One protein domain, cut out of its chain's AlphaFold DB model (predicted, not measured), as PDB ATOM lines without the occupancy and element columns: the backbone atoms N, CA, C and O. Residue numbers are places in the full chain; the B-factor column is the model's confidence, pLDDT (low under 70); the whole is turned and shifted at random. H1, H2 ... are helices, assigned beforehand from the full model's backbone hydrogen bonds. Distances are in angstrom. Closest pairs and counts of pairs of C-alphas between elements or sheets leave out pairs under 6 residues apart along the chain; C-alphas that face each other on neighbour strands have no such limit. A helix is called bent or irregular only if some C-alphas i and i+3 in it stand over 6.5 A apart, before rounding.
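AT A GLANCE: This is residues 371 to 547 of the 547 residues of an uncharacterized protein of Marinicaulis sp (UniProt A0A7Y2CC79). Four long helices, H1, H2, H3 and H7, stand side by side as an up-and-down bundle, and the shorter H5 and H6 pack crosswise on one another to the side of it, with H6 crossing residues 390 to 401 of H1. The short H4 sits near H5, after a link from H3 that runs past the end of the bundle. The printed part has 177 residues with seven named helices, H1 to H7 in chain order, and no named strand; the class is all helix. The whole is compact, with a radius of gyration of the C-alphas of 18.3 A, and its outline is a rod spanning 69 by 32 by 25 A.

HOW THE PARTS SIT: H1, residues 371 to 403, and H2, residues 412 to 431, run opposite ways and are close but not clearly touching, the closest C-alphas, of Val 384 and Phe 429, being 7.4 A apart. H2 is irregular, but only just: C-alphas 414 and 417 are 7.0 A apart. H3, residues 437 to 463, forms a helical hairpin with H2 at a shallow tilt of 9 degrees; their closest C-alphas, of Glu 412 and Ile 457, are 6.5 A apart. H3 touches H1, the same way, with the C-alphas of Arg 395 and Ala 449 closest at 5.9 A. H4, residues 474 to 477, is close to but not clearly touching H5, residues 481 to 490; the closest C-alphas, of Met 477 and Lys 483, are 6.1 A apart. H6, residues 497 to 513, touches H5 with its residues 497 to 504 alone, at a steep tilt of 61 degrees, closest at the C-alphas of Lys 485 and Ala 500, 5.1 A. H6 touches H1 at a steep tilt of 66 degrees, closest at the C-alphas of Ala 393 and Val 503, 4.6 A. H7, residues 517 to 545, touches H1, opposite ways at a shallow tilt of 18 degrees, closest at the C-alphas of Glu 376 and Tyr 537, 5.2 A. H7 touches H2, the same way, closest at the C-alphas of Trp 418 and Glu 520, 5.4 A. H3 and H7 are apart. Every O i to N i+4 pair is within hydrogen-bond range in H1, H5, H6 and H7, against 14 of 16 in H2 and 21 of 23 in H3; H4 is too short for such a pair.

IN THESE COORDINATES: H1 begins at C-alpha 371, (17.460, -15.643, 66.340), and is 48.1 A long. H2 is 28.6 A, H3 39.3 A and H6 24.5 A long. H7, 41.2 A long, ends at C-alpha 545, (13.544, -8.120, 56.174).

THE WHOLE: The C-alphas farthest apart, of Gly 467 and Lys 547, are 69.4 A apart. The printed part has no cut and no long link. The mean pLDDT of the printed part is 79.2; residues 435, 437 to 450 and 452 to 478 are under 70.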
ATOM      1  N   ALA A 371      17.165 -14.325  65.782       89.75
ATOM      2  CA  ALA A 371      17.460 -15.643  66.340       89.75
ATOM      3  C   ALA A 371      16.701 -16.780  65.629       89.75
ATOM      4  O   ALA A 371      17.235 -17.874  65.489       89.75
ATOM      5  N   GLN A 372      15.478 -16.529  65.146       89.94
ATOM      6  CA  GLN A 372      14.712 -17.511  64.370       89.94
ATOM      7  C   GLN A 372      15.240 -17.643  62.936       89.94
ATOM      8  O   GLN A 372      15.251 -18.746  62.398       89.94
ATOM      9  N   VAL A 373      15.719 -16.550  62.331       91.56
ATOM     10  CA  VAL A 373      16.412 -16.598  61.031       91.56
ATOM     11  C   VAL A 373      17.705 -17.413  61.153       91.56
ATOM     12  O   VAL A 373      17.959 -18.284  60.322       91.56
ATOM     13  N   ASP A 374      18.482 -17.187  62.216       91.50
ATOM     14  CA  ASP A 374      19.728 -17.909  62.491       91.50
ATOM     15  C   ASP A 374      19.466 -19.399  62.783       91.50
ATOM     16  O   ASP A 374      20.181 -20.267  62.283       91.50
ATOM     17  N   GLU A 375      18.404 -19.721  63.530       93.75
ATOM     18  CA  GLU A 375      18.005 -21.106  63.806       93.75
ATOM     19  C   GLU A 375      17.630 -21.862  62.519       93.75
ATOM     20  O   GLU A 375      18.056 -23.001  62.312       93.75
ATOM     21  N   GLU A 376      16.850 -21.244  61.627       93.75
ATOM     22  CA  GLU A 376      16.512 -21.852  60.336       93.75
ATOM     23  C   GLU A 376      17.743 -21.954  59.416       93.75
ATOM     24  O   GLU A 376      17.904 -22.953  58.713       93.75
ATOM     25  N   PHE A 377      18.680 -21.004  59.489       92.75
ATOM     26  CA  PHE A 377      19.948 -21.081  58.759       92.75
ATOM     27  C   PHE A 377      20.829 -22.254  59.222       92.75
ATOM     28  O   PHE A 377      21.393 -22.973  58.392       92.75
ATOM     29  N   GLU A 378      20.908 -22.523  60.528       92.50
ATOM     30  CA  GLU A 378      21.632 -23.689  61.060       92.50
ATOM     31  C   GLU A 378      20.979 -25.022  60.654       92.50
ATOM     32  O   GLU A 378      21.675 -26.015  60.386       92.50
ATOM     33  N   LYS A 379      19.645 -25.055  60.514       93.31
ATOM     34  CA  LYS A 379      18.930 -26.217  59.955       93.31
ATOM     35  C   LYS A 379      19.300 -26.450  58.490       93.31
ATOM     36  O   LYS A 379      19.497 -27.611  58.110       93.31
ATOM     37  N   VAL A 380      19.432 -25.385  57.693       91.19
ATOM     38  CA  VAL A 380      19.908 -25.456  56.301       91.19
ATOM     39  C   VAL A 380      21.346 -25.974  56.254       91.19
ATOM     40  O   VAL A 380      21.593 -26.974  55.583       91.19
ATOM     41  N   LYS A 381      22.277 -25.399  57.032       89.62
ATOM     42  CA  LYS A 381      23.676 -25.873  57.106       89.62
ATOM     43  C   LYS A 381      23.774 -27.354  57.445       89.62
ATOM     44  O   LYS A 381      24.505 -28.095  56.791       89.62
ATOM     45  N   THR A 382      23.025 -27.785  58.457       92.19
ATOM     46  CA  THR A 382      23.008 -29.185  58.889       92.19
ATOM     47  C   THR A 382      22.519 -30.094  57.767       92.19
ATOM     48  O   THR A 382      23.155 -31.109  57.499       92.19
ATOM     49  N   CYS A 383      21.448 -29.709  57.066       93.38
ATOM     50  CA  CYS A 383      20.912 -30.506  55.964       93.38
ATOM     51  C   CYS A 383      21.879 -30.606  54.783       93.38
ATOM     52  O   CYS A 383      22.135 -31.697  54.287       93.38
ATOM     53  N   VAL A 384      22.454 -29.474  54.370       88.69
ATOM     54  CA  VAL A 384      23.426 -29.390  53.271       88.69
ATOM     55  C   VAL A 384      24.660 -30.243  53.577       88.69
ATOM     56  O   VAL A 384      25.129 -30.979  52.711       88.69
ATOM     57  N   ARG A 385      25.140 -30.223  54.828       89.56
ATOM     58  CA  ARG A 385      26.229 -31.097  55.280       89.56
ATOM     59  C   ARG A 385      25.850 -32.577  55.182       89.56
ATOM     60  O   ARG A 385      26.614 -33.355  54.626       89.56
ATOM     61  N   GLU A 386      24.684 -32.962  55.698       91.19
ATOM     62  CA  GLU A 386      24.200 -34.350  55.635       91.19
ATOM     63  C   GLU A 386      24.021 -34.835  54.187       91.19
ATOM     64  O   GLU A 386      24.320 -35.990  53.886       91.19
ATOM     65  N   LEU A 387      23.566 -33.961  53.284       90.06
ATOM     66  CA  LEU A 387      23.446 -34.250  51.854       90.06
ATOM     67  C   LEU A 387      24.821 -34.492  51.212       90.06
ATOM     68  O   LEU A 387      24.982 -35.449  50.456       90.06
ATOM     69  N   GLY A 388      25.825 -33.677  51.545       87.44
ATOM     70  CA  GLY A 388      27.200 -33.891  51.093       87.44
ATOM     71  C   GLY A 388      27.822 -35.179  51.641       87.44
ATOM     72  O   GLY A 388      28.432 -35.933  50.889       87.44
ATOM     73  N   GLU A 389      27.609 -35.487  52.924       89.44
ATOM     74  CA  GLU A 389      28.051 -36.754  53.526       89.44
ATOM     75  C   GLU A 389      27.393 -37.976  52.866       89.44
ATOM     76  O   GLU A 389      28.030 -39.020  52.718       89.44
ATOM     77  N   LEU A 390      26.127 -37.854  52.454       89.94
ATOM     78  CA  LEU A 390      25.412 -38.898  51.723       89.94
ATOM     79  C   LEU A 390      25.996 -39.110  50.319       89.94
ATOM     80  O   LEU A 390      26.224 -40.255  49.927       89.94
ATOM     81  N   LEU A 391      26.257 -38.027  49.581       87.81
ATOM     82  CA  LEU A 391      26.871 -38.078  48.250       87.81
ATOM     83  C   LEU A 391      28.266 -38.709  48.295       87.81
ATOM     84  O   LEU A 391      28.569 -39.594  47.494       87.81
ATOM     85  N   GLU A 392      29.079 -38.320  49.275       86.50
ATOM     86  CA  GLU A 392      30.411 -38.889  49.475       86.50
ATOM     87  C   GLU A 392      30.335 -40.380  49.830       86.50
ATOM     88  O   GLU A 392      31.046 -41.205  49.255       86.50
ATOM     89  N   ALA A 393      29.394 -40.770  50.697       87.62
ATOM     90  CA  ALA A 393      29.166 -42.177  51.012       87.62
ATOM     91  C   ALA A 393      28.718 -42.996  49.788       87.62
ATOM     92  O   ALA A 393      29.112 -44.155  49.645       87.62
ATOM     93  N   GLN A 394      27.909 -42.416  48.895       89.75
ATOM     94  CA  GLN A 394      27.500 -43.060  47.643       89.75
ATOM     95  C   GLN A 394      28.669 -43.206  46.669       89.75
ATOM     96  O   GLN A 394      28.835 -44.282  46.092       89.75
ATOM     97  N   ARG A 395      29.513 -42.175  46.535       87.06
ATOM     98  CA  ARG A 395      30.749 -42.223  45.739       87.06
ATOM     99  C   ARG A 395      31.643 -43.370  46.209       87.06
ATOM    100  O   ARG A 395      31.930 -44.274  45.428       87.06
ATOM    101  N   LEU A 396      31.983 -43.383  47.500       86.00
ATOM    102  CA  LEU A 396      32.796 -44.420  48.148       86.00
ATOM    103  C   LEU A 396      32.186 -45.823  47.999       86.00
ATOM    104  O   LEU A 396      32.900 -46.792  47.729       86.00
ATOM    105  N   ALA A 397      30.857 -45.942  48.087       86.38
ATOM    106  CA  ALA A 397      30.154 -47.201  47.854       86.38
ATOM    107  C   ALA A 397      30.297 -47.686  46.404       86.38
ATOM    108  O   ALA A 397      30.533 -48.875  46.182       86.38
ATOM    109  N   PHE A 398      30.189 -46.797  45.412       84.94
ATOM    110  CA  PHE A 398      30.427 -47.156  44.014       84.94
ATOM    111  C   PHE A 398      31.880 -47.548  43.756       84.94
ATOM    112  O   PHE A 398      32.102 -48.528  43.044       84.94
ATOM    113  N   GLU A 399      32.859 -46.871  44.365       83.50
ATOM    114  CA  GLU A 399      34.268 -47.269  44.240       83.50
ATOM    115  C   GLU A 399      34.499 -48.683  44.781       83.50
ATOM    116  O   GLU A 399      35.104 -49.528  44.115       83.50
ATOM    117  N   ALA A 400      33.968 -48.955  45.975       83.06
ATOM    118  CA  ALA A 400      34.038 -50.261  46.607       83.06
ATOM    119  C   ALA A 400      33.383 -51.335  45.727       83.06
ATOM    120  O   ALA A 400      34.003 -52.357  45.429       83.06
ATOM    121  N   MET A 401      32.161 -51.091  45.241       84.38
ATOM    122  CA  MET A 401      31.443 -52.020  44.360       84.38
ATOM    123  C   MET A 401      32.155 -52.244  43.021       84.38
ATOM    124  O   MET A 401      32.136 -53.366  42.511       84.38
ATOM    125  N   ALA A 402      32.803 -51.219  42.465       81.44
ATOM    126  CA  ALA A 402      33.597 -51.330  41.245       81.44
ATOM    127  C   ALA A 402      34.817 -52.237  41.451       81.44
ATOM    128  O   ALA A 402      35.013 -53.174  40.675       81.44
ATOM    129  N   ARG A 403      35.593 -52.035  42.532       81.19
ATOM    130  CA  ARG A 403      36.736 -52.914  42.867       81.19
ATOM    131  C   ARG A 403      36.290 -54.352  43.128       81.19
ATOM    132  O   ARG A 403      36.988 -55.306  42.790       81.19
ATOM    133  N   LEU A 404      35.091 -54.509  43.675       78.75
ATOM    134  CA  LEU A 404      34.457 -55.796  43.929       78.75
ATOM    135  C   LEU A 404      33.704 -56.362  42.724       78.75
ATOM    136  O   LEU A 404      32.966 -57.330  42.895       78.75
ATOM    137  N   GLY A 405      33.836 -55.774  41.530       78.31
ATOM    138  CA  GLY A 405      33.196 -56.257  40.301       78.31
ATOM    139  C   GLY A 405      31.672 -56.388  40.379       78.31
ATOM    140  O   GLY A 405      31.068 -57.029  39.523       78.31
ATOM    141  N   MET A 406      31.030 -55.778  41.380       80.50
ATOM    142  CA  MET A 406      29.580 -55.832  41.589       80.50
ATOM    143  C   MET A 406      28.821 -55.006  40.548       80.50
ATOM    144  O   MET A 406      27.627 -55.204  40.352       80.50
ATOM    145  N   LEU A 407      29.523 -54.104  39.862       79.62
ATOM    146  CA  LEU A 407      28.989 -53.282  38.778       79.62
ATOM    147  C   LEU A 407      29.137 -53.950  37.397       79.62
ATOM    148  O   LEU A 407      28.833 -53.335  36.378       79.62
ATOM    149  N   LYS A 408      29.616 -55.201  37.334       76.56
ATOM    150  CA  LYS A 408      29.806 -55.922  36.071       76.56
ATOM    151  C   LYS A 408      28.474 -56.102  35.331       76.56
ATOM    152  O   LYS A 408      27.478 -56.511  35.923       76.56
ATOM    153  N   GLY A 409      28.472 -55.818  34.027       73.44
ATOM    154  CA  GLY A 409      27.279 -55.899  33.180       73.44
ATOM    155  C   GLY A 409      26.268 -54.767  33.399       73.44
ATOM    156  O   GLY A 409      25.177 -54.825  32.837       73.44
ATOM    157  N   LYS A 410      26.609 -53.749  34.203       79.06
ATOM    158  CA  LYS A 410      25.826 -52.516  34.318       79.06
ATOM    159  C   LYS A 410      26.235 -51.536  33.224       79.06
ATOM    160  O   LYS A 410      27.409 -51.389  32.894       79.06
ATOM    161  N   THR A 411      25.238 -50.889  32.653       74.31
ATOM    162  CA  THR A 411      25.347 -49.935  31.551       74.31
ATOM    163  C   THR A 411      25.420 -48.506  32.073       74.31
ATOM    164  O   THR A 411      25.031 -48.230  33.203       74.31
ATOM    165  N   GLU A 412      25.846 -47.563  31.233       71.75
ATOM    166  CA  GLU A 412      25.770 -46.128  31.543       71.75
ATOM    167  C   GLU A 412      24.342 -45.701  31.937       71.75
ATOM    168  O   GLU A 412      24.161 -44.927  32.874       71.75
ATOM    169  N   SER A 413      23.313 -46.288  31.310       70.69
ATOM    170  CA  SER A 413      21.913 -46.053  31.684       70.69
ATOM    171  C   SER A 413      21.557 -46.486  33.110       70.69
ATOM    172  O   SER A 413      20.660 -45.886  33.692       70.69
ATOM    173  N   ASP A 414      22.263 -47.458  33.700       74.50
ATOM    174  CA  ASP A 414      22.035 -47.882  35.090       74.50
ATOM    175  C   ASP A 414      22.572 -46.866  36.117       74.50
ATOM    176  O   ASP A 414      22.161 -46.880  37.278       74.50
ATOM    177  N   PHE A 415      23.479 -45.978  35.702       77.12
ATOM    178  CA  PHE A 415      24.044 -44.917  36.546       77.12
ATOM    179  C   PHE A 415      23.539 -43.526  36.173       77.12
ATOM    180  O   PHE A 415      23.702 -42.599  36.962       77.12
ATOM    181  N   LYS A 416      22.903 -43.377  35.004       78.25
ATOM    182  CA  LYS A 416      22.390 -42.094  34.518       78.25
ATOM    183  C   LYS A 416      21.411 -41.451  35.500       78.25
ATOM    184  O   LYS A 416      21.569 -40.281  35.805       78.25
ATOM    185  N   SER A 417      20.464 -42.213  36.053       74.12
ATOM    186  CA  SER A 417      19.488 -41.659  37.004       74.12
ATOM    187  C   SER A 417      20.136 -41.174  38.306       74.12
ATOM    188  O   SER A 417      19.754 -40.140  38.846       74.12
ATOM    189  N   TRP A 418      21.175 -41.869  38.776       81.75
ATOM    190  CA  TRP A 418      21.972 -41.414  39.911       81.75
ATOM    191  C   TRP A 418      22.767 -40.149  39.572       81.75
ATOM    192  O   TRP A 418      22.743 -39.207  40.355       81.75
ATOM    193  N   ALA A 419      23.409 -40.092  38.399       78.94
ATOM    194  CA  ALA A 419      24.137 -38.908  37.940       78.94
ATOM    195  C   ALA A 419      23.212 -37.685  37.812       78.94
ATOM    196  O   ALA A 419      23.550 -36.616  38.310       78.94
ATOM    197  N   ASP A 420      22.006 -37.870  37.266       80.12
ATOM    198  CA  ASP A 420      20.969 -36.835  37.216       80.12
ATOM    199  C   ASP A 420      20.561 -36.386  38.639       80.12
ATOM    200  O   ASP A 420      20.298 -35.208  38.882       80.12
ATOM    201  N   GLY A 421      20.523 -37.310  39.606       78.25
ATOM    202  CA  GLY A 421      20.306 -37.010  41.025       78.25
ATOM    203  C   GLY A 421      21.432 -36.179  41.652       78.25
ATOM    204  O   GLY A 421      21.162 -35.258  42.423       78.25
ATOM    205  N   VAL A 422      22.687 -36.457  41.289       80.12
ATOM    206  CA  VAL A 422      23.861 -35.680  41.718       80.12
ATOM    207  C   VAL A 422      23.834 -34.271  41.123       80.12
ATOM    208  O   VAL A 422      24.025 -33.304  41.860       80.12
ATOM    209  N   ASP A 423      23.515 -34.127  39.834       80.31
ATOM    210  CA  ASP A 423      23.368 -32.819  39.175       80.31
ATOM    211  C   ASP A 423      22.263 -31.980  39.836       80.31
ATOM    212  O   ASP A 423      22.432 -30.789  40.105       80.31
ATOM    213  N   LYS A 424      21.143 -32.616  40.193       81.81
ATOM    214  CA  LYS A 424      20.056 -31.979  40.948       81.81
ATOM    215  C   LYS A 424      20.464 -31.565  42.362       81.81
ATOM    216  O   LYS A 424      19.963 -30.557  42.856       81.81
ATOM    217  N   ALA A 425      21.318 -32.332  43.037       79.75
ATOM    218  CA  ALA A 425      21.871 -31.931  44.329       79.75
ATOM    219  C   ALA A 425      22.852 -30.754  44.171       79.75
ATOM    220  O   ALA A 425      22.897 -29.874  45.029       79.75
ATOM    221  N   ASN A 426      23.573 -30.688  43.048       80.25
ATOM    222  CA  ASN A 426      24.458 -29.572  42.719       80.25
ATOM    223  C   ASN A 426      23.706 -28.245  42.542       80.25
ATOM    224  O   ASN A 426      24.132 -27.214  43.063       80.25
ATOM    225  N   ASP A 427      22.543 -28.281  41.886       83.81
ATOM    226  CA  ASP A 427      21.638 -27.128  41.801       83.81
ATOM    227  C   ASP A 427      21.229 -26.618  43.196       83.81
ATOM    228  O   ASP A 427      21.212 -25.414  43.445       83.81
ATOM    229  N   LEU A 428      20.995 -27.525  44.149       83.06
ATOM    230  CA  LEU A 428      20.655 -27.165  45.527       83.06
ATOM    231  C   LEU A 428      21.820 -26.462  46.235       83.06
ATOM    232  O   LEU A 428      21.596 -25.448  46.892       83.06
ATOM    233  N   PHE A 429      23.065 -26.915  46.045       82.38
ATOM    234  CA  PHE A 429      24.248 -26.227  46.582       82.38
ATOM    235  C   PHE A 429      24.409 -24.806  46.024       82.38
ATOM    236  O   PHE A 429      24.865 -23.924  46.749       82.38
ATOM    237  N   SER A 430      23.987 -24.559  44.779       81.25
ATOM    238  CA  SER A 430      24.022 -23.220  44.174       81.25
ATOM    239  C   SER A 430      23.012 -22.239  44.788       81.25
ATOM    240  O   SER A 430      23.226 -21.029  44.749       81.25
ATOM    241  N   LYS A 431      21.939 -22.759  45.398       82.88
ATOM    242  CA  LYS A 431      20.891 -21.982  46.083       82.88
ATOM    243  C   LYS A 431      21.233 -21.672  47.540       82.88
ATOM    244  O   LYS A 431      20.560 -20.869  48.179       82.88
ATOM    245  N   VAL A 432      22.273 -22.301  48.086       82.56
ATOM    246  CA  VAL A 432      22.704 -22.063  49.465       82.56
ATOM    247  C   VAL A 432      23.310 -20.654  49.576       82.56
ATOM    248  O   VAL A 432      24.184 -20.310  48.777       82.56
ATOM    249  N   PRO A 433      22.905 -19.832  50.565       76.31
ATOM    250  CA  PRO A 433      23.425 -18.478  50.717       76.31
ATOM    251  C   PRO A 433      24.962 -18.431  50.808       76.31
ATOM    252  O   PRO A 433      25.567 -19.274  51.488       76.31
ATOM    253  N   PRO A 434      25.613 -17.428  50.185       70.31
ATOM    254  CA  PRO A 434      27.056 -17.249  50.283       70.31
ATOM    255  C   PRO A 434      27.458 -17.027  51.749       70.31
ATOM    256  O   PRO A 434      26.876 -16.195  52.440       70.31
ATOM    257  N   GLY A 435      28.443 -17.790  52.234       66.00
ATOM    258  CA  GLY A 435      28.903 -17.743  53.632       66.00
ATOM    259  C   GLY A 435      28.865 -19.080  54.376       66.00
ATOM    260  O   GLY A 435      29.298 -19.148  55.525       66.00
ATOM    261  N   ILE A 436      28.396 -20.159  53.741       70.88
ATOM    262  CA  ILE A 436      28.530 -21.520  54.276       70.88
ATOM    263  C   ILE A 436      29.841 -22.124  53.737       70.88
ATOM    264  O   ILE A 436      29.882 -22.539  52.577       70.88
ATOM    265  N   PRO A 437      30.925 -22.201  54.541       57.94
ATOM    266  CA  PRO A 437      32.250 -22.641  54.072       57.94
ATOM    267  C   PRO A 437      32.244 -24.064  53.493       57.94
ATOM    268  O   PRO A 437      33.036 -24.385  52.610       57.94
ATOM    269  N   VAL A 438      31.284 -24.879  53.935       59.22
ATOM    270  CA  VAL A 438      31.074 -26.270  53.517       59.22
ATOM    271  C   VAL A 438      30.755 -26.393  52.017       59.22
ATOM    272  O   VAL A 438      31.130 -27.384  51.395       59.22
ATOM    273  N   VAL A 439      30.129 -25.379  51.403       55.78
ATOM    274  CA  VAL A 439      29.719 -25.428  49.986       55.78
ATOM    275  C   VAL A 439      30.936 -25.459  49.055       55.78
ATOM    276  O   VAL A 439      30.954 -26.221  48.095       55.78
ATOM    277  N   SER A 440      31.999 -24.713  49.374       56.41
ATOM    278  CA  SER A 440      33.194 -24.632  48.515       56.41
ATOM    279  C   SER A 440      33.958 -25.959  48.409       56.41
ATOM    280  O   SER A 440      34.362 -26.349  47.316       56.41
ATOM    281  N   SER A 441      34.092 -26.695  49.517       60.22
ATOM    282  CA  SER A 441      34.707 -28.026  49.525       60.22
ATOM    283  C   SER A 441      33.797 -29.089  48.911       60.22
ATOM    284  O   SER A 441      34.289 -30.032  48.296       60.22
ATOM    285  N   MET A 442      32.473 -28.933  49.048       60.56
ATOM    286  CA  MET A 442      31.510 -29.925  48.569       60.56
ATOM    287  C   MET A 442      31.298 -29.887  47.054       60.56
ATOM    288  O   MET A 442      31.166 -30.943  46.434       60.56
ATOM    289  N   VAL A 443      31.342 -28.702  46.438       59.44
ATOM    290  CA  VAL A 443      31.270 -28.548  44.971       59.44
ATOM    291  C   VAL A 443      32.428 -29.282  44.274       59.44
ATOM    292  O   VAL A 443      32.226 -29.880  43.214       59.44
ATOM    293  N   GLY A 444      33.611 -29.324  44.905       63.66
ATOM    294  CA  GLY A 444      34.740 -30.150  44.463       63.66
ATOM    295  C   GLY A 444      34.391 -31.640  44.450       63.66
ATOM    296  O   GLY A 444      34.404 -32.262  43.394       63.66
ATOM    297  N   THR A 445      33.939 -32.186  45.585       62.94
ATOM    298  CA  THR A 445      33.531 -33.603  45.700       62.94
ATOM    299  C   THR A 445      32.393 -34.008  44.763       62.94
ATOM    300  O   THR A 445      32.369 -35.143  44.299       62.94
ATOM    301  N   VAL A 446      31.453 -33.111  44.444       60.94
ATOM    302  CA  VAL A 446      30.355 -33.394  43.498       60.94
ATOM    303  C   VAL A 446      30.878 -33.494  42.064       60.94
ATOM    304  O   VAL A 446      30.546 -34.435  41.337       60.94
ATOM    305  N   THR A 447      31.744 -32.559  41.676       66.12
ATOM    306  CA  THR A 447      32.410 -32.566  40.365       66.12
ATOM    307  C   THR A 447      33.314 -33.795  40.221       66.12
ATOM    308  O   THR A 447      33.321 -34.456  39.175       66.12
ATOM    309  N   ASP A 448      34.007 -34.164  41.298       68.19
ATOM    310  CA  ASP A 448      34.844 -35.357  41.371       68.19
ATOM    311  C   ASP A 448      34.007 -36.640  41.325       68.19
ATOM    312  O   ASP A 448      34.387 -37.578  40.631       68.19
ATOM    313  N   ALA A 449      32.834 -36.685  41.965       63.25
ATOM    314  CA  ALA A 449      31.925 -37.832  41.919       63.25
ATOM    315  C   ALA A 449      31.373 -38.088  40.505       63.25
ATOM    316  O   ALA A 449      31.349 -39.233  40.046       63.25
ATOM    317  N   LEU A 450      30.982 -37.033  39.781       64.50
ATOM    318  CA  LEU A 450      30.545 -37.117  38.380       64.50
ATOM    319  C   LEU A 450      31.675 -37.584  37.454       64.50
ATOM    320  O   LEU A 450      31.474 -38.451  36.597       64.50
ATOM    321  N   THR A 451      32.876 -37.039  37.647       74.81
ATOM    322  CA  THR A 451      34.075 -37.430  36.893       74.81
ATOM    323  C   THR A 451      34.456 -38.882  37.188       74.81
ATOM    324  O   THR A 451      34.745 -39.660  36.275       74.81
ATOM    325  N   PHE A 452      34.370 -39.281  38.456       69.31
ATOM    326  CA  PHE A 452      34.657 -40.624  38.929       69.31
ATOM    327  C   PHE A 452      33.680 -41.658  38.369       69.31
ATOM    328  O   PHE A 452      34.119 -42.695  37.880       69.31
ATOM    329  N   VAL A 453      32.370 -41.396  38.363       66.19
ATOM    330  CA  VAL A 453      31.400 -42.355  37.808       66.19
ATOM    331  C   VAL A 453      31.593 -42.546  36.310       66.19
ATOM    332  O   VAL A 453      31.566 -43.683  35.838       66.19
ATOM    333  N   ARG A 454      31.905 -41.481  35.565       67.31
ATOM    334  CA  ARG A 454      32.290 -41.607  34.149       67.31
ATOM    335  C   ARG A 454      33.547 -42.469  33.978       67.31
ATOM    336  O   ARG A 454      33.579 -43.327  33.094       67.31
ATOM    337  N   ALA A 455      34.543 -42.311  34.851       69.00
ATOM    338  CA  ALA A 455      35.750 -43.138  34.845       69.00
ATOM    339  C   ALA A 455      35.470 -44.607  35.225       69.00
ATOM    340  O   ALA A 455      35.960 -45.517  34.557       69.00
ATOM    341  N   VAL A 456      34.638 -44.864  36.239       65.56
ATOM    342  CA  VAL A 456      34.250 -46.214  36.676       65.56
ATOM    343  C   VAL A 456      33.434 -46.942  35.625       65.56
ATOM    344  O   VAL A 456      33.664 -48.129  35.423       65.56
ATOM    345  N   ILE A 457      32.529 -46.263  34.917       62.91
ATOM    346  CA  ILE A 457      31.801 -46.853  33.785       62.91
ATOM    347  C   ILE A 457      32.794 -47.269  32.689       62.91
ATOM    348  O   ILE A 457      32.718 -48.388  32.174       62.91
ATOM    349  N   GLY A 458      33.790 -46.422  32.401       60.94
ATOM    350  CA  GLY A 458      34.886 -46.748  31.487       60.94
ATOM    351  C   GLY A 458      35.675 -47.989  31.924       60.94
ATOM    352  O   GLY A 458      35.857 -48.916  31.138       60.94
ATOM    353  N   VAL A 459      36.070 -48.064  33.196       58.22
ATOM    354  CA  VAL A 459      36.850 -49.186  33.750       58.22
ATOM    355  C   VAL A 459      36.025 -50.475  33.862       58.22
ATOM    356  O   VAL A 459      36.508 -51.544  33.495       58.22
ATOM    357  N   ALA A 460      34.766 -50.404  34.298       58.38
ATOM    358  CA  ALA A 460      33.869 -51.557  34.391       58.38
ATOM    359  C   ALA A 460      33.602 -52.181  33.010       58.38
ATOM    360  O   ALA A 460      33.581 -53.407  32.882       58.38
ATOM    361  N   SER A 461      33.487 -51.351  31.966       58.22
ATOM    362  CA  SER A 461      33.359 -51.820  30.579       58.22
ATOM    363  C   SER A 461      34.640 -52.479  30.034       58.22
ATOM    364  O   SER A 461      34.566 -53.357  29.172       58.22
ATOM    365  N   ALA A 462      35.814 -52.109  30.562       55.56
ATOM    366  CA  ALA A 462      37.098 -52.715  30.210       55.56
ATOM    367  C   ALA A 462      37.332 -54.063  30.921       55.56
ATOM    368  O   ALA A 462      37.813 -55.008  30.295       55.56
ATOM    369  N   ILE A 463      36.934 -54.186  32.195       55.94
ATOM    370  CA  ILE A 463      37.064 -55.417  33.005       55.94
ATOM    371  C   ILE A 463      36.190 -56.562  32.461       55.94
ATOM    372  O   ILE A 463      36.542 -57.736  32.601       55.94
ATOM    373  N   ASP A 464      35.081 -56.256  31.781       54.28
ATOM    374  CA  ASP A 464      34.233 -57.280  31.152       54.28
ATOM    375  C   ASP A 464      34.972 -58.064  30.046       54.28
ATOM    376  O   ASP A 464      34.634 -59.212  29.756       54.28
ATOM    377  N   ARG A 465      36.055 -57.499  29.488       53.94
ATOM    378  CA  ARG A 465      36.851 -58.126  28.421       53.94
ATOM    379  C   ARG A 465      37.951 -59.073  28.914       53.94
ATOM    380  O   ARG A 465      38.450 -59.846  28.103       53.94
ATOM    381  N   THR A 466      38.334 -59.056  30.196       50.34
ATOM    382  CA  THR A 466      39.557 -59.749  30.671       50.34
ATOM    383  C   THR A 466      39.341 -61.029  31.487       50.34
ATOM    384  O   THR A 466      40.316 -61.637  31.908       50.34
ATOM    385  N   GLY A 467      38.105 -61.508  31.662       46.66
ATOM    386  CA  GLY A 467      37.843 -62.847  32.214       46.66
ATOM    387  C   GLY A 467      37.877 -62.976  33.753       46.66
ATOM    388  O   GLY A 467      38.848 -62.664  34.424       46.66
ATOM    389  N   SER A 468      36.752 -63.470  34.283       45.50
ATOM    390  CA  SER A 468      36.480 -64.139  35.573       45.50
ATOM    391  C   SER A 468      37.482 -64.044  36.752       45.50
ATOM    392  O   SER A 468      38.256 -64.970  36.991       45.50
ATOM    393  N   LEU A 469      37.286 -63.063  37.642       52.84
ATOM    394  CA  LEU A 469      37.524 -63.253  39.084       52.84
ATOM    395  C   LEU A 469      36.271 -63.888  39.725       52.84
ATOM    396  O   LEU A 469      35.146 -63.449  39.484       52.84
ATOM    397  N   ASN A 470      36.444 -64.945  40.521       52.22
ATOM    398  CA  ASN A 470      35.352 -65.643  41.214       52.22
ATOM    399  C   ASN A 470      34.790 -64.786  42.373       52.22
ATOM    400  O   ASN A 470      35.273 -64.847  43.500       52.22
ATOM    401  N   TYR A 471      33.736 -64.008  42.105       54.50
ATOM    402  CA  TYR A 471      33.151 -63.008  43.021       54.50
ATOM    403  C   TYR A 471      32.171 -63.530  44.095       54.50
ATOM    404  O   TYR A 471      31.660 -62.755  44.907       54.50
ATOM    405  N   ARG A 472      31.888 -64.838  44.149       53.69
ATOM    406  CA  ARG A 472      30.861 -65.405  45.052       53.69
ATOM    407  C   ARG A 472      31.053 -65.174  46.570       53.69
ATOM    408  O   ARG A 472      30.023 -65.112  47.239       53.69
ATOM    409  N   PRO A 473      32.262 -65.004  47.148       55.78
ATOM    410  CA  PRO A 473      32.389 -64.771  48.593       55.78
ATOM    411  C   PRO A 473      31.893 -63.388  49.053       55.78
ATOM    412  O   PRO A 473      31.504 -63.220  50.206       55.78
ATOM    413  N   VAL A 474      31.893 -62.389  48.164       59.22
ATOM    414  CA  VAL A 474      31.784 -60.976  48.563       59.22
ATOM    415  C   VAL A 474      30.331 -60.542  48.795       59.22
ATOM    416  O   VAL A 474      30.042 -59.805  49.734       59.22
ATOM    417  N   ALA A 475      29.371 -61.073  48.032       59.59
ATOM    418  CA  ALA A 475      27.950 -60.754  48.222       59.59
ATOM    419  C   ALA A 475      27.410 -61.185  49.605       59.59
ATOM    420  O   ALA A 475      26.458 -60.598  50.118       59.59
ATOM    421  N   GLY A 476      28.021 -62.201  50.231       67.06
ATOM    422  CA  GLY A 476      27.710 -62.608  51.604       67.06
ATOM    423  C   GLY A 476      28.290 -61.669  52.668       67.06
ATOM    424  O   GLY A 476      27.720 -61.562  53.751       67.06
ATOM    425  N   MET A 477      29.378 -60.958  52.353       69.12
ATOM    426  CA  MET A 477      30.082 -60.065  53.277       69.12
ATOM    427  C   MET A 477      29.250 -58.832  53.643       69.12
ATOM    428  O   MET A 477      29.277 -58.402  54.788       69.12
ATOM    429  N   PHE A 478      28.438 -58.325  52.710       69.44
ATOM    430  CA  PHE A 478      27.596 -57.135  52.917       69.44
ATOM    431  C   PHE A 478      26.266 -57.399  53.624       69.44
ATOM    432  O   PHE A 478      25.503 -56.470  53.880       69.44
ATOM    433  N   LYS A 479      25.972 -58.659  53.959       75.69
ATOM    434  CA  LYS A 479      24.849 -58.987  54.849       75.69
ATOM    435  C   LYS A 479      25.202 -58.757  56.320       75.69
ATOM    436  O   LYS A 479      24.296 -58.570  57.126       75.69
ATOM    437  N   ASP A 480      26.494 -58.762  56.643       83.62
ATOM    438  CA  ASP A 480      27.037 -58.535  57.978       83.62
ATOM    439  C   ASP A 480      27.703 -57.155  58.025       83.62
ATOM    440  O   ASP A 480      28.762 -56.912  57.445       83.62
ATOM    441  N   GLU A 481      27.048 -56.237  58.720       82.44
ATOM    442  CA  GLU A 481      27.449 -54.838  58.819       82.44
ATOM    443  C   GLU A 481      28.852 -54.657  59.422       82.44
ATOM    444  O   GLU A 481      29.613 -53.791  58.989       82.44
ATOM    445  N   THR A 482      29.236 -55.514  60.370       85.56
ATOM    446  CA  THR A 482      30.551 -55.445  61.026       85.56
ATOM    447  C   THR A 482      31.656 -55.857  60.059       85.56
ATOM    448  O   THR A 482      32.710 -55.221  59.991       85.56
ATOM    449  N   LYS A 483      31.404 -56.890  59.246       85.62
ATOM    450  CA  LYS A 483      32.353 -57.336  58.215       85.62
ATOM    451  C   LYS A 483      32.502 -56.307  57.101       85.62
ATOM    452  O   LYS A 483      33.629 -56.058  56.676       85.62
ATOM    453  N   ALA A 484      31.402 -55.685  56.675       82.25
ATOM    454  CA  ALA A 484      31.429 -54.616  55.680       82.25
ATOM    455  C   ALA A 484      32.276 -53.420  56.154       82.25
ATOM    456  O   ALA A 484      33.161 -52.978  55.424       82.25
ATOM    457  N   LYS A 485      32.086 -52.953  57.396       86.31
ATOM    458  CA  LYS A 485      32.872 -51.846  57.975       86.31
ATOM    459  C   LYS A 485      34.364 -52.149  58.055       86.31
ATOM    460  O   LYS A 485      35.180 -51.345  57.609       86.31
ATOM    461  N   ASN A 486      34.725 -53.314  58.595       85.88
ATOM    462  CA  ASN A 486      36.127 -53.710  58.745       85.88
ATOM    463  C   ASN A 486      36.821 -53.841  57.383       85.88
ATOM    464  O   ASN A 486      37.980 -53.450  57.226       85.88
ATOM    465  N   TRP A 487      36.099 -54.342  56.378       87.38
ATOM    466  CA  TRP A 487      36.596 -54.400  55.009       87.38
ATOM    467  C   TRP A 487      36.780 -53.004  54.396       87.38
ATOM    468  O   TRP A 487      37.847 -52.721  53.855       87.38
ATOM    469  N   LEU A 488      35.794 -52.112  54.533       84.56
ATOM    470  CA  LEU A 488      35.865 -50.747  53.999       84.56
ATOM    471  C   LEU A 488      37.049 -49.970  54.580       84.56
ATOM    472  O   LEU A 488      37.800 -49.343  53.834       84.56
ATOM    473  N   LYS A 489      37.275 -50.087  55.892       87.69
ATOM    474  CA  LYS A 489      38.422 -49.475  56.572       87.69
ATOM    475  C   LYS A 489      39.759 -50.049  56.114       87.69
ATOM    476  O   LYS A 489      40.652 -49.301  55.737       87.69
ATOM    477  N   SER A 490      39.897 -51.379  56.114       86.75
ATOM    478  CA  SER A 490      41.157 -52.047  55.739       86.75
ATOM    479  C   SER A 490      41.575 -51.804  54.285       86.75
ATOM    480  O   SER A 490      42.751 -51.938  53.964       86.75
ATOM    481  N   ASN A 491      40.638 -51.407  53.418       83.69
ATOM    482  CA  ASN A 491      40.893 -51.092  52.011       83.69
ATOM    483  C   ASN A 491      40.942 -49.580  51.716       83.69
ATOM    484  O   ASN A 491      41.004 -49.188  50.549       83.69
ATOM    485  N   GLY A 492      40.919 -48.737  52.758       85.44
ATOM    486  CA  GLY A 492      41.054 -47.283  52.644       85.44
ATOM    487  C   GLY A 492      39.835 -46.561  52.063       85.44
ATOM    488  O   GLY A 492      39.975 -45.432  51.613       85.44
ATOM    489  N   PHE A 493      38.652 -47.186  52.059       78.50
ATOM    490  CA  PHE A 493      37.404 -46.562  51.592       78.50
ATOM    491  C   PHE A 493      36.690 -45.737  52.664       78.50
ATOM    492  O   PHE A 493      35.708 -45.073  52.364       78.50
ATOM    493  N   ALA A 494      37.128 -45.824  53.918       82.69
ATOM    494  CA  ALA A 494      36.610 -45.014  55.007       82.69
ATOM    495  C   ALA A 494      37.708 -44.785  56.044       82.69
ATOM    496  O   ALA A 494      38.411 -45.719  56.439       82.69
ATOM    497  N   SER A 495      37.820 -43.547  56.506       81.56
ATOM    498  CA  SER A 495      38.772 -43.108  57.527       81.56
ATOM    499  C   SER A 495      38.253 -43.311  58.956       81.56
ATOM    500  O   SER A 495      39.037 -43.375  59.901       81.56
ATOM    501  N   SER A 496      36.932 -43.452  59.130       88.19
ATOM    502  CA  SER A 496      36.264 -43.535  60.437       88.19
ATOM    503  C   SER A 496      35.127 -44.569  60.474       88.19
ATOM    504  O   SER A 496      34.645 -45.019  59.434       88.19
ATOM    505  N   ASP A 497      34.681 -44.971  61.674       86.38
ATOM    506  CA  ASP A 497      33.512 -45.860  61.838       86.38
ATOM    507  C   ASP A 497      32.207 -45.279  61.270       86.38
ATOM    508  O   ASP A 497      31.515 -46.006  60.556       86.38
ATOM    509  N   PRO A 498      31.857 -44.000  61.521       89.00
ATOM    510  CA  PRO A 498      30.636 -43.411  60.965       89.00
ATOM    511  C   PRO A 498      30.656 -43.334  59.437       89.00
ATOM    512  O   PRO A 498      29.639 -43.548  58.783       89.00
ATOM    513  N   GLU A 499      31.819 -43.064  58.846       86.44
ATOM    514  CA  GLU A 499      31.983 -43.070  57.394       86.44
ATOM    515  C   GLU A 499      31.842 -44.487  56.827       86.44
ATOM    516  O   GLU A 499      31.048 -44.703  55.913       86.44
ATOM    517  N   ALA A 500      32.512 -45.473  57.434       86.94
ATOM    518  CA  ALA A 500      32.408 -46.875  57.030       86.94
ATOM    519  C   ALA A 500      30.967 -47.399  57.137       86.94
ATOM    520  O   ALA A 500      30.518 -48.147  56.269       86.94
ATOM    521  N   GLN A 501      30.226 -46.978  58.169       89.88
ATOM    522  CA  GLN A 501      28.796 -47.248  58.310       89.88
ATOM    523  C   GLN A 501      28.007 -46.701  57.123       89.88
ATOM    524  O   GLN A 501      27.287 -47.455  56.475       89.88
ATOM    525  N   ARG A 502      28.142 -45.401  56.829       88.81
ATOM    526  CA  ARG A 502      27.371 -44.754  55.759       88.81
ATOM    527  C   ARG A 502      27.638 -45.408  54.410       88.81
ATOM    528  O   ARG A 502      26.695 -45.685  53.675       88.81
ATOM    529  N   VAL A 503      28.899 -45.714  54.109       87.81
ATOM    530  CA  VAL A 503      29.280 -46.413  52.876       87.81
ATOM    531  C   VAL A 503      28.662 -47.815  52.831       87.81
ATOM    532  O   VAL A 503      28.061 -48.188  51.822       87.81
ATOM    533  N   ALA A 504      28.722 -48.571  53.931       87.12
ATOM    534  CA  ALA A 504      28.094 -49.890  54.021       87.12
ATOM    535  C   ALA A 504      26.567 -49.827  53.832       87.12
ATOM    536  O   ALA A 504      25.999 -50.662  53.125       87.12
ATOM    537  N   ASP A 505      25.901 -48.821  54.402       89.75
ATOM    538  CA  ASP A 505      24.460 -48.610  54.247       89.75
ATOM    539  C   ASP A 505      24.084 -48.298  52.796       89.75
ATOM    540  O   ASP A 505      23.113 -48.853  52.276       89.75
ATOM    541  N   GLN A 506      24.889 -47.492  52.098       90.25
ATOM    542  CA  GLN A 506      24.688 -47.230  50.672       90.25
ATOM    543  C   GLN A 506      24.886 -48.500  49.832       90.25
ATOM    544  O   GLN A 506      24.017 -48.849  49.029       90.25
ATOM    545  N   MET A 507      25.955 -49.270  50.063       84.44
ATOM    546  CA  MET A 507      26.161 -50.566  49.394       84.44
ATOM    547  C   MET A 507      24.997 -51.540  49.653       84.44
ATOM    548  O   MET A 507      24.588 -52.287  48.760       84.44
ATOM    549  N   LYS A 508      24.407 -51.509  50.852       87.12
ATOM    550  CA  LYS A 508      23.226 -52.304  51.212       87.12
ATOM    551  C   LYS A 508      21.973 -51.847  50.464       87.12
ATOM    552  O   LYS A 508      21.207 -52.702  50.011       87.12
ATOM    553  N   LEU A 509      21.758 -50.539  50.299       85.69
ATOM    554  CA  LEU A 509      20.670 -49.994  49.472       85.69
ATOM    555  C   LEU A 509      20.796 -50.449  48.012       85.69
ATOM    556  O   LEU A 509      19.806 -50.899  47.419       85.69
ATOM    557  N   TYR A 510      22.013 -50.426  47.466       83.19
ATOM    558  CA  TYR A 510      22.291 -50.949  46.129       83.19
ATOM    559  C   TYR A 510      22.011 -52.453  46.042       83.19
ATOM    560  O   TYR A 510      21.278 -52.913  45.167       83.19
ATOM    561  N   SER A 511      22.521 -53.236  46.997       82.12
ATOM    562  CA  SER A 511      22.341 -54.691  47.013       82.12
ATOM    563  C   SER A 511      20.875 -55.115  47.127       82.12
ATOM    564  O   SER A 511      20.500 -56.116  46.519       82.12
ATOM    565  N   LYS A 512      20.044 -54.388  47.887       83.44
ATOM    566  CA  LYS A 512      18.606 -54.687  48.029       83.44
ATOM    567  C   LYS A 512      17.829 -54.461  46.735       83.44
ATOM    568  O   LYS A 512      16.901 -55.206  46.444       83.44
ATOM    569  N   SER A 513      18.193 -53.424  45.987       77.88
ATOM    570  CA  SER A 513      17.487 -53.012  44.770       77.88
ATOM    571  C   SER A 513      18.136 -53.539  43.486       77.88
ATOM    572  O   SER A 513      17.599 -53.320  42.399       77.88
ATOM    573  N   ASN A 514      19.287 -54.217  43.600       77.88
ATOM    574  CA  ASN A 514      20.147 -54.653  42.494       77.88
ATOM    575  C   ASN A 514      20.402 -53.543  41.447       77.88
ATOM    576  O   ASN A 514      20.573 -53.809  40.251       77.88
ATOM    577  N   SER A 515      20.349 -52.286  41.890       81.44
ATOM    578  CA  SER A 515      20.403 -51.080  41.067       81.44
ATOM    579  C   SER A 515      20.761 -49.867  41.929       81.44
ATOM    580  O   SER A 515      20.741 -49.922  43.155       81.44
ATOM    581  N   SER A 516      21.071 -48.750  41.280       83.19
ATOM    582  CA  SER A 516      21.299 -47.451  41.926       83.19
ATOM    583  C   SER A 516      20.021 -46.830  42.513       83.19
ATOM    584  O   SER A 516      20.116 -45.902  43.311       83.19
ATOM    585  N   LYS A 517      18.828 -47.365  42.203       82.31
ATOM    586  CA  LYS A 517      17.529 -46.774  42.579       82.31
ATOM    587  C   LYS A 517      17.360 -46.541  44.079       82.31
ATOM    588  O   LYS A 517      16.776 -45.541  44.473       82.31
ATOM    589  N   GLY A 518      17.855 -47.445  44.928       83.75
ATOM    590  CA  GLY A 518      17.771 -47.260  46.382       83.75
ATOM    591  C   GLY A 518      18.625 -46.091  46.888       83.75
ATOM    592  O   GLY A 518      18.210 -45.370  47.791       83.75
ATOM    593  N   MET A 519      19.800 -45.884  46.286       87.00
ATOM    594  CA  MET A 519      20.674 -44.742  46.573       87.00
ATOM    595  C   MET A 519      20.072 -43.445  46.013       87.00
ATOM    596  O   MET A 519      20.071 -42.424  46.694       87.00
ATOM    597  N   GLU A 520      19.502 -43.500  44.809       86.75
ATOM    598  CA  GLU A 520      18.788 -42.384  44.177       86.75
ATOM    599  C   GLU A 520      17.598 -41.917  45.026       86.75
ATOM    600  O   GLU A 520      17.471 -40.731  45.301       86.75
ATOM    601  N   GLN A 521      16.767 -42.839  45.522       88.19
ATOM    602  CA  GLN A 521      15.645 -42.510  46.410       88.19
ATOM    603  C   GLN A 521      16.105 -41.868  47.720       88.19
ATOM    604  O   GLN A 521      15.486 -40.909  48.174       88.19
ATOM    605  N   ALA A 522      17.190 -42.371  48.318       87.94
ATOM    606  CA  ALA A 522      17.761 -41.771  49.521       87.94
ATOM    607  C   ALA A 522      18.276 -40.347  49.251       87.94
ATOM    608  O   ALA A 522      18.083 -39.456  50.078       87.94
ATOM    609  N   LEU A 523      18.894 -40.129  48.084       88.94
ATOM    610  CA  LEU A 523      19.380 -38.821  47.660       88.94
ATOM    611  C   LEU A 523      18.223 -37.847  47.401       88.94
ATOM    612  O   LEU A 523      18.244 -36.739  47.927       88.94
ATOM    613  N   GLU A 524      17.190 -38.264  46.666       88.69
ATOM    614  CA  GLU A 524      16.017 -37.432  46.364       88.69
ATOM    615  C   GLU A 524      15.207 -37.110  47.627       88.69
ATOM    616  O   GLU A 524      14.791 -35.970  47.821       88.69
ATOM    617  N   GLN A 525      15.042 -38.075  48.541       92.44
ATOM    618  CA  GLN A 525      14.409 -37.827  49.838       92.44
ATOM    619  C   GLN A 525      15.189 -36.772  50.628       92.44
ATOM    620  O   GLN A 525      14.599 -35.811  51.124       92.44
ATOM    621  N   LYS A 526      16.518 -36.917  50.723       92.94
ATOM    622  CA  LYS A 526      17.349 -35.965  51.465       92.94
ATOM    623  C   LYS A 526      17.358 -34.585  50.818       92.94
ATOM    624  O   LYS A 526      17.297 -33.579  51.519       92.94
ATOM    625  N   LYS A 527      17.378 -34.535  49.488       91.00
ATOM    626  CA  LYS A 527      17.245 -33.302  48.717       91.00
ATOM    627  C   LYS A 527      15.920 -32.604  49.028       91.00
ATOM    628  O   LYS A 527      15.939 -31.441  49.405       91.00
ATOM    629  N   SER A 528      14.801 -33.328  48.973       90.00
ATOM    630  CA  SER A 528      13.471 -32.803  49.299       90.00
ATOM    631  C   SER A 528      13.388 -32.258  50.734       90.00
ATOM    632  O   SER A 528      12.826 -31.185  50.962       90.00
ATOM    633  N   GLU A 529      14.010 -32.944  51.702       92.75
ATOM    634  CA  GLU A 529      14.146 -32.443  53.077       92.75
ATOM    635  C   GLU A 529      14.930 -31.122  53.144       92.75
ATOM    636  O   GLU A 529      14.573 -30.233  53.924       92.75
ATOM    637  N   CYS A 530      16.001 -30.982  52.357       92.38
ATOM    638  CA  CYS A 530      16.809 -29.764  52.330       92.38
ATOM    639  C   CYS A 530      16.116 -28.617  51.593       92.38
ATOM    640  O   CYS A 530      16.148 -27.500  52.106       92.38
ATOM    641  N   ASP A 531      15.427 -28.885  50.482       90.44
ATOM    642  CA  ASP A 531      14.605 -27.900  49.772       90.44
ATOM    643  C   ASP A 531      13.544 -27.308  50.714       90.44
ATOM    644  O   ASP A 531      13.426 -26.092  50.832       90.44
ATOM    645  N   GLY A 532      12.845 -28.148  51.488       91.94
ATOM    646  CA  GLY A 532      11.865 -27.674  52.472       91.94
ATOM    647  C   GLY A 532      12.466 -26.772  53.561       91.94
ATOM    648  O   GLY A 532      11.833 -25.803  53.985       91.94
ATOM    649  N   LYS A 533      13.698 -27.055  54.005       93.56
ATOM    650  CA  LYS A 533      14.415 -26.212  54.979       93.56
ATOM    651  C   LYS A 533      14.897 -24.897  54.360       93.56
ATOM    652  O   LYS A 533      14.828 -23.873  55.034       93.56
ATOM    653  N   ILE A 534      15.358 -24.917  53.108       90.75
ATOM    654  CA  ILE A 534      15.778 -23.714  52.374       90.75
ATOM    655  C   ILE A 534      14.582 -22.784  52.174       90.75
ATOM    656  O   ILE A 534      14.662 -21.630  52.586       90.75
ATOM    657  N   SER A 535      13.452 -23.291  51.672       91.81
ATOM    658  CA  SER A 535      12.237 -22.486  51.493       91.81
ATOM    659  C   SER A 535      11.781 -21.847  52.804       91.81
ATOM    660  O   SER A 535      11.479 -20.658  52.853       91.81
ATOM    661  N   LYS A 536      11.800 -22.605  53.907       92.88
ATOM    662  CA  LYS A 536      11.420 -22.082  55.225       92.88
ATOM    663  C   LYS A 536      12.376 -20.998  55.733       92.88
ATOM    664  O   LYS A 536      11.929 -20.026  56.346       92.88
ATOM    665  N   TYR A 537      13.677 -21.147  55.489       93.75
ATOM    666  CA  TYR A 537      14.661 -20.110  55.788       93.75
ATOM    667  C   TYR A 537      14.405 -18.844  54.957       93.75
ATOM    668  O   TYR A 537      14.369 -17.756  55.528       93.75
ATOM    669  N   GLU A 538      14.163 -18.974  53.649       92.31
ATOM    670  CA  GLU A 538      13.865 -17.842  52.760       92.31
ATOM    671  C   GLU A 538      12.586 -17.103  53.171       92.31
ATOM    672  O   GLU A 538      12.595 -15.877  53.264       92.31
ATOM    673  N   GLU A 539      11.517 -17.828  53.510       92.44
ATOM    674  CA  GLU A 539      10.276 -17.249  54.041       92.44
ATOM    675  C   GLU A 539      10.511 -16.503  55.362       92.44
ATOM    676  O   GLU A 539      10.055 -15.370  55.538       92.44
ATOM    677  N   THR A 540      11.252 -17.119  56.291       90.56
ATOM    678  CA  THR A 540      11.551 -16.529  57.608       90.56
ATOM    679  C   THR A 540      12.416 -15.278  57.463       90.56
ATOM    680  O   THR A 540      12.168 -14.271  58.129       90.56
ATOM    681  N   LYS A 541      13.399 -15.316  56.559       92.50
ATOM    682  CA  LYS A 541      14.267 -14.189  56.224       92.50
ATOM    683  C   LYS A 541      13.482 -13.052  55.571       92.50
ATOM    684  O   LYS A 541      13.574 -11.925  56.043       92.50
ATOM    685  N   ALA A 542      12.662 -13.337  54.560       91.06
ATOM    686  CA  ALA A 542      11.841 -12.327  53.893       91.06
ATOM    687  C   ALA A 542      10.853 -11.661  54.868       91.06
ATOM    688  O   ALA A 542      10.674 -10.444  54.849       91.06
ATOM    689  N   ALA A 543      10.252 -12.440  55.773       89.06
ATOM    690  CA  ALA A 543       9.376 -11.918  56.820       89.06
ATOM    691  C   ALA A 543      10.116 -11.045  57.851       89.06
ATOM    692  O   ALA A 543       9.514 -10.129  58.416       89.06
ATOM    693  N   PHE A 544      11.398 -11.320  58.104       90.19
ATOM    694  CA  PHE A 544      12.255 -10.498  58.956       90.19
ATOM    695  C   PHE A 544      12.695  -9.201  58.257       90.19
ATOM    696  O   PHE A 544      12.636  -8.143  58.875       90.19
ATOM    697  N   GLU A 545      13.081  -9.266  56.979       88.81
ATOM    698  CA  GLU A 545      13.544  -8.120  56.174       88.81
ATOM    699  C   GLU A 545      12.420  -7.143  55.794       88.81
ATOM    700  O   GLU A 545      12.679  -5.971  55.548       88.81
ATOM    701  N   ALA A 546      11.162  -7.589  55.783       86.00
ATOM    702  CA  ALA A 546       9.998  -6.723  55.576       86.00
ATOM    703  C   ALA A 546       9.657  -5.821  56.793       86.00
ATOM    704  O   ALA A 546       8.613  -5.160  56.797       86.00
ATOM    705  N   LYS A 547      10.486  -5.835  57.845       74.62
ATOM    706  CA  LYS A 547      10.418  -4.954  59.020       74.62
ATOM    707  C   LYS A 547      11.274  -3.712  58.802       74.62
ATOM    708  O   LYS A 547      10.781  -2.632  59.200       74.62
TER     709      LYS A 547